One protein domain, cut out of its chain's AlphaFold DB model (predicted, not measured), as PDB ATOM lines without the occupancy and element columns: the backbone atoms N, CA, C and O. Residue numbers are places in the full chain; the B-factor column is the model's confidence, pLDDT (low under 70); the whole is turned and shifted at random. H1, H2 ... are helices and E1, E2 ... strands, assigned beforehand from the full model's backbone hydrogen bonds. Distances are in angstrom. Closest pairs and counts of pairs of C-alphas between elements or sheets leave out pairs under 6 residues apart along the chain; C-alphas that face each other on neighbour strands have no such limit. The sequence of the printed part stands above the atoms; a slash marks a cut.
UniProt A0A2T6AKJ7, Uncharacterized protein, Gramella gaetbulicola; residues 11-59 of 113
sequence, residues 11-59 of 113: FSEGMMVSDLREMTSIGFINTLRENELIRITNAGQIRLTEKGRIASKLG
ATOM      1  N   PHE A  11      11.009 -46.682  -1.279       78.69
ATOM      2  CA  PHE A  11      11.049 -45.477  -2.102       78.69
ATOM      3  C   PHE A  11      12.291 -45.535  -3.002       78.69
ATOM      4  O   PHE A  11      13.390 -45.892  -2.556       78.69
ATOM      5  N   SER A  12      12.105 -45.223  -4.282       83.88
ATOM      6  CA  SER A  12      13.117 -45.362  -5.331       83.88
ATOM      7  C   SER A  12      13.200 -44.108  -6.203       83.88
ATOM      8  O   SER A  12      12.294 -43.274  -6.231       83.88
ATOM      9  N   GLU A  13      14.325 -43.961  -6.901       86.94
ATOM     10  CA  GLU A  13      14.546 -42.868  -7.848       86.94
ATOM     11  C   GLU A  13      13.480 -42.886  -8.955       86.94
ATOM     12  O   GLU A  13      13.229 -43.925  -9.563       86.94
ATOM     13  N   GLY A  14      12.871 -41.734  -9.234       87.25
ATOM     14  CA  GLY A  14      11.887 -41.557 -10.302       87.25
ATOM     15  C   GLY A  14      10.453 -41.967  -9.952       87.25
ATOM     16  O   GLY A  14       9.556 -41.698 -10.748       87.25
ATOM     17  N   MET A  15      10.211 -42.557  -8.777       89.75
ATOM     18  CA  MET A  15       8.865 -42.891  -8.290       89.75
ATOM     19  C   MET A  15       8.000 -41.629  -8.154       89.75
ATOM     20  O   MET A  15       8.492 -40.589  -7.709       89.75
ATOM     21  N   MET A  16       6.711 -41.699  -8.499       91.81
ATOM     22  CA  MET A  16       5.805 -40.575  -8.262       91.81
ATOM     23  C   MET A  16       5.474 -40.448  -6.776       91.81
ATOM     24  O   MET A  16       5.260 -41.430  -6.064       91.81
ATOM     25  N   VAL A  17       5.383 -39.210  -6.294       88.69
ATOM     26  CA  VAL A  17       4.995 -38.926  -4.904       88.69
ATOM     27  C   VAL A  17       3.573 -39.405  -4.608       88.69
ATOM     28  O   VAL A  17       3.288 -39.772  -3.469       88.69
ATOM     29  N   SER A  18       2.689 -39.428  -5.613       88.69
ATOM     30  CA  SER A  18       1.352 -40.026  -5.508       88.69
ATOM     31  C   SER A  18       1.424 -41.492  -5.097       88.69
ATOM     32  O   SER A  18       0.775 -41.881  -4.133       88.69
ATOM     33  N   ASP A  19       2.283 -42.264  -5.755       88.25
ATOM     34  CA  ASP A  19       2.394 -43.710  -5.558       88.25
ATOM     35  C   ASP A  19       2.966 -43.999  -4.167       88.25
ATOM     36  O   ASP A  19       2.437 -44.811  -3.410       88.25
ATOM     37  N   LEU A  20       3.992 -43.240  -3.764       85.88
ATOM     38  CA  LEU A  20       4.537 -43.341  -2.412       85.88
ATOM     39  C   LEU A  20       3.490 -42.974  -1.349       85.88
ATOM     40  O   LEU A  20       3.477 -43.559  -0.265       85.88
ATOM     41  N   ARG A  21       2.608 -42.014  -1.640       86.88
ATOM     42  CA  ARG A  21       1.533 -41.593  -0.733       86.88
ATOM     43  C   ARG A  21       0.430 -42.640  -0.610       86.88
ATOM     44  O   ARG A  21      -0.168 -42.720   0.455       86.88
ATOM     45  N   GLU A  22       0.167 -43.427  -1.646       86.19
ATOM     46  CA  GLU A  22      -0.772 -44.555  -1.576       86.19
ATOM     47  C   GLU A  22      -0.194 -45.733  -0.785       86.19
ATOM     48  O   GLU A  22      -0.912 -46.398  -0.040       86.19
ATOM     49  N   MET A  23       1.116 -45.962  -0.897       82.69
ATOM     50  CA  MET A  23       1.808 -47.050  -0.198       82.69
ATOM     51  C   MET A  23       2.139 -46.729   1.268       82.69
ATOM     52  O   MET A  23       2.458 -47.633   2.042       82.69
ATOM     53  N   THR A  24       2.133 -45.450   1.653       84.94
ATOM     54  CA  THR A  24       2.614 -44.983   2.964       84.94
ATOM     55  C   THR A  24       1.733 -43.878   3.545       84.94
ATOM     56  O   THR A  24       0.601 -43.676   3.126       84.94
ATOM     57  N   SER A  25       2.226 -43.157   4.554       85.81
ATOM     58  CA  SER A  25       1.545 -41.993   5.113       85.81
ATOM     59  C   SER A  25       2.183 -40.690   4.635       85.81
ATOM     60  O   SER A  25       3.385 -40.607   4.378       85.81
ATOM     61  N   ILE A  26       1.389 -39.618   4.606       86.19
ATOM     62  CA  ILE A  26       1.892 -38.254   4.362       86.19
ATOM     63  C   ILE A  26       2.990 -37.894   5.380       86.19
ATOM     64  O   ILE A  26       3.970 -37.243   5.028       86.19
ATOM     65  N   GLY A  27       2.857 -38.368   6.625       85.81
ATOM     66  CA  GLY A  27       3.872 -38.193   7.662       85.81
ATOM     67  C   GLY A  27       5.216 -38.811   7.279       85.81
ATOM     68  O   GLY A  27       6.240 -38.158   7.435       85.81
ATOM     69  N   PHE A  28       5.218 -40.011   6.693       85.75
ATOM     70  CA  PHE A  28       6.445 -40.667   6.238       85.75
ATOM     71  C   PHE A  28       7.148 -39.868   5.133       85.75
ATOM     72  O   PHE A  28       8.351 -39.631   5.212       85.75
ATOM     73  N   ILE A  29       6.398 -39.373   4.145       87.94
ATOM     74  CA  ILE A  29       6.939 -38.519   3.074       87.94
ATOM     75  C   ILE A  29       7.521 -37.222   3.647       87.94
ATOM     76  O   ILE A  29       8.606 -36.800   3.244       87.94
ATOM     77  N   ASN A  30       6.832 -36.605   4.609       89.00
ATOM     78  CA  ASN A  30       7.339 -35.418   5.293       89.00
ATOM     79  C   ASN A  30       8.641 -35.720   6.036       89.00
ATOM     80  O   ASN A  30       9.596 -34.972   5.867       89.00
ATOM     81  N   THR A  31       8.730 -36.846   6.748       88.25
ATOM     82  CA  THR A  31       9.969 -37.279   7.410       88.25
ATOM     83  C   THR A  31      11.114 -37.465   6.413       88.25
ATOM     84  O   THR A  31      12.226 -37.007   6.670       88.25
ATOM     85  N   LEU A  32      10.861 -38.089   5.256       89.12
ATOM     86  CA  LEU A  32      11.877 -38.240   4.207       89.12
ATOM     87  C   LEU A  32      12.360 -36.883   3.675       89.12
ATOM     88  O   LEU A  32      13.543 -36.722   3.381       89.12
ATOM     89  N   ARG A  33      11.459 -35.907   3.542       90.19
ATOM     90  CA  ARG A  33      11.785 -34.560   3.058       90.19
ATOM     91  C   ARG A  33      12.524 -33.730   4.110       90.19
ATOM     92  O   ARG A  33      13.502 -33.075   3.774       90.19
ATOM     93  N   GLU A  34      12.068 -33.762   5.360       90.75
ATOM     94  CA  GLU A  34      12.657 -33.028   6.490       90.75
ATOM     95  C   GLU A  34      14.080 -33.499   6.804       90.75
ATOM     96  O   GLU A  34      14.934 -32.680   7.120       90.75
ATOM     97  N   ASN A  35      14.357 -34.796   6.642       88.94
ATOM     98  CA  ASN A  35      15.701 -35.362   6.797       88.94
ATOM     99  C   ASN A  35      16.523 -35.332   5.495       88.94
ATOM    100  O   ASN A  35      17.537 -36.018   5.383       88.94
ATOM    101  N   GLU A  36      16.074 -34.575   4.487       91.88
ATOM    102  CA  GLU A  36      16.758 -34.405   3.199       91.88
ATOM    103  C   GLU A  36      17.084 -35.727   2.478       91.88
ATOM    104  O   GLU A  36      18.047 -35.817   1.715       91.88
ATOM    105  N   LEU A  37      16.289 -36.778   2.696       90.88
ATOM    106  CA  LEU A  37      16.460 -38.086   2.056       90.88
ATOM    107  C   LEU A  37      15.898 -38.082   0.630       90.88
ATOM    108  O   LEU A  37      16.399 -38.780  -0.250       90.88
ATOM    109  N   ILE A  38      14.877 -37.266   0.377       92.44
ATOM    110  CA  ILE A  38      14.265 -37.119  -0.944       92.44
ATOM    111  C   ILE A  38      14.142 -35.654  -1.355       92.44
ATOM    112  O   ILE A  38      14.014 -34.756  -0.523       92.44
ATOM    113  N   ARG A  39      14.100 -35.422  -2.666       92.31
ATOM    114  CA  ARG A  39      13.672 -34.170  -3.288       92.31
ATOM    115  C   ARG A  39      12.519 -34.460  -4.230       92.31
ATOM    116  O   ARG A  39      12.576 -35.416  -4.995       92.31
ATOM    117  N   ILE A  40      11.491 -33.626  -4.189       91.00
ATOM    118  CA  ILE A  40      10.350 -33.736  -5.098       91.00
ATOM    119  C   ILE A  40      10.606 -32.786  -6.266       91.00
ATOM    120  O   ILE A  40      10.872 -31.603  -6.055       91.00
ATOM    121  N   THR A  41      10.585 -33.303  -7.490       90.88
ATOM    122  CA  THR A  41      10.726 -32.484  -8.699       90.88
ATOM    123  C   THR A  41       9.421 -31.754  -9.018       90.88
ATOM    124  O   THR A  41       8.351 -32.131  -8.545       90.88
ATOM    125  N   ASN A  42       9.481 -30.747  -9.895       88.56
ATOM    126  CA  ASN A  42       8.286 -30.039 -10.377       88.56
ATOM    127  C   ASN A  42       7.283 -30.963 -11.097       88.56
ATOM    128  O   ASN A  42       6.108 -30.633 -11.190       88.56
ATOM    129  N   ALA A  43       7.740 -32.121 -11.583       89.81
ATOM    130  CA  ALA A  43       6.900 -33.148 -12.195       89.81
ATOM    131  C   ALA A  43       6.246 -34.095 -11.167       89.81
ATOM    132  O   ALA A  43       5.553 -35.027 -11.559       89.81
ATOM    133  N   GLY A  44       6.480 -33.896  -9.863       89.06
ATOM    134  CA  GLY A  44       5.949 -34.759  -8.804       89.06
ATOM    135  C   GLY A  44       6.722 -36.065  -8.610       89.06
ATOM    136  O   GLY A  44       6.219 -36.971  -7.948       89.06
ATOM    137  N   GLN A  45       7.937 -36.168  -9.155       92.88
ATOM    138  CA  GLN A  45       8.790 -37.351  -9.019       92.88
ATOM    139  C   GLN A  45       9.755 -37.221  -7.843       92.88
ATOM    140  O   GLN A  45      10.237 -36.132  -7.523       92.88
ATOM    141  N   ILE A  46      10.085 -38.355  -7.241       91.62
ATOM    142  CA  ILE A  46      11.050 -38.485  -6.157       91.62
ATOM    143  C   ILE A  46      12.453 -38.611  -6.748       91.62
ATOM    144  O   ILE A  46      12.743 -39.523  -7.517       91.62
ATOM    145  N   ARG A  47      13.350 -37.714  -6.343       92.88
ATOM    146  CA  ARG A  47      14.800 -37.858  -6.493       92.88
ATOM    147  C   ARG A  47      15.427 -38.189  -5.153       92.88
ATOM    148  O   ARG A  47      15.206 -37.475  -4.176       92.88
ATOM    149  N   LEU A  48      16.246 -39.228  -5.113       91.44
ATOM    150  CA  LEU A  48      17.009 -39.601  -3.934       91.44
ATOM    151  C   LEU A  48      18.248 -38.715  -3.820       91.44
ATOM    152  O   LEU A  48      19.033 -38.560  -4.762       91.44
ATOM    153  N   THR A  49      18.468 -38.170  -2.629       91.06
ATOM    154  CA  THR A  49      19.778 -37.612  -2.278       91.06
ATOM    155  C   THR A  49      20.768 -38.750  -2.024       91.06
ATOM    156  O   THR A  49      20.388 -39.923  -2.000       91.06
ATOM    157  N   GLU A  50      22.052 -38.451  -1.822       89.62
ATOM    158  CA  GLU A  50      23.002 -39.497  -1.419       89.62
ATOM    159  C   GLU A  50      22.583 -40.170  -0.107       89.62
ATOM    160  O   GLU A  50      22.533 -41.399  -0.036       89.62
ATOM    161  N   LYS A  51      22.154 -39.371   0.882       89.62
ATOM    162  CA  LYS A  51      21.564 -39.867   2.133       89.62
ATOM    163  C   LYS A  51      20.348 -40.754   1.863       89.62
ATOM    164  O   LYS A  51      20.248 -41.850   2.404       89.62
ATOM    165  N   GLY A  52      19.469 -40.326   0.957       88.00
ATOM    166  CA  GLY A  52      18.311 -41.096   0.507       88.00
ATOM    167  C   GLY A  52      18.648 -42.445  -0.110       88.00
ATOM    168  O   GLY A  52      17.980 -43.432   0.183       88.00
ATOM    169  N   ARG A  53      19.699 -42.522  -0.937       90.06
ATOM    170  CA  ARG A  53      20.149 -43.790  -1.540       90.06
ATOM    171  C   ARG A  53      20.669 -44.760  -0.492       90.06
ATOM    172  O   ARG A  53      20.401 -45.956  -0.590       90.06
ATOM    173  N   ILE A  54      21.394 -44.256   0.503       87.69
ATOM    174  CA  ILE A  54      21.876 -45.069   1.621       87.69
ATOM    175  C   ILE A  54      20.681 -45.534   2.458       87.69
ATOM    176  O   ILE A  54      20.533 -46.730   2.693       87.69
ATOM    177  N   ALA A  55      19.774 -44.624   2.820       87.81
ATOM    178  CA  ALA A  55      18.566 -44.931   3.582       87.81
ATOM    179  C   ALA A  55      17.627 -45.919   2.865       87.81
ATOM    180  O   ALA A  55      17.020 -46.765   3.517       87.81
ATOM    181  N   SER A  56      17.536 -45.862   1.533       86.81
ATOM    182  CA  SER A  56      16.753 -46.802   0.718       86.81
ATOM    183  C   SER A  56      17.320 -48.230   0.781       86.81
ATOM    184  O   SER A  56      16.558 -49.193   0.831       86.81
ATOM    185  N   LYS A  57      18.651 -48.384   0.869       86.25
ATOM    186  CA  LYS A  57      19.317 -49.693   1.011       86.25
ATOM    187  C   LYS A  57      19.344 -50.210   2.452       86.25
ATOM    188  O   LYS A  57      19.170 -51.401   2.675       86.25
ATOM    189  N   LEU A  58      19.596 -49.326   3.417       83.31
ATOM    190  CA  LEU A  58      19.780 -49.671   4.833       83.31
ATOM    191  C   LEU A  58      18.448 -49.768   5.604       83.31
ATOM    192  O   LEU A  58      18.380 -50.347   6.690       83.31
ATOM    193  N   GLY A  59      17.396 -49.160   5.055       86.56
ATOM    194  CA  GLY A  59      16.143 -48.866   5.737       86.56
ATOM    195  C   GLY A  59      16.195 -47.505   6.438       86.56
ATOM    196  O   GLY A  59      17.107 -47.218   7.215       86.56
TER     197      GLY A  59
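What this domain is: This is residues 11 to 59 of the 113 residues of an uncharacterized protein of Gramella gaetbulicola (UniProt A0A2T6AKJ7). What shape appears? Three short helices, H1, H2 and H3, make a ring with the small antiparallel hairpin E1 E2, and no helix touches another. What is printed? The printed part has 49 residues, mostly helix, ordered H1 H2 E1 E2 H3. It is compact, with a radius of gyration of the C-alphas of 9.6 A, spanning 23 by 20 by 17 A.

How they stand to each other: How do the helices stand? H1, residues 17 to 23, and H2, residues 26 to 34, are close but not clearly touching, at a steep tilt of 49 degrees; their closest C-alphas, of Arg 21 and Ile 29, are 7.3 A apart. H3, residues 50 to 58, is apart from H1. In these three helices every O i to N i+4 pair is within hydrogen-bond range. How do strands pair? E1, residues 38 to 40, and E2, residues 46 to 48, are antiparallel, with N 39 and O 47 2.8 A apart, within hydrogen-bond range.

Where its parts are: Where does H1 begin? C-alpha 17 is at (4.995, -38.926, -4.904). Where does H3 end? It ends at C-alpha 58, (19.780, -49.671, 4.833), 12.4 A from its first C-alpha.

The domain as a whole: How far does it reach? The two C-alphas farthest apart, of Asn 42 and Leu 58, are 27.4 A apart. Any cut or low confidence? The printed part has no cut, and no printed residue is under 70 in pLDDT.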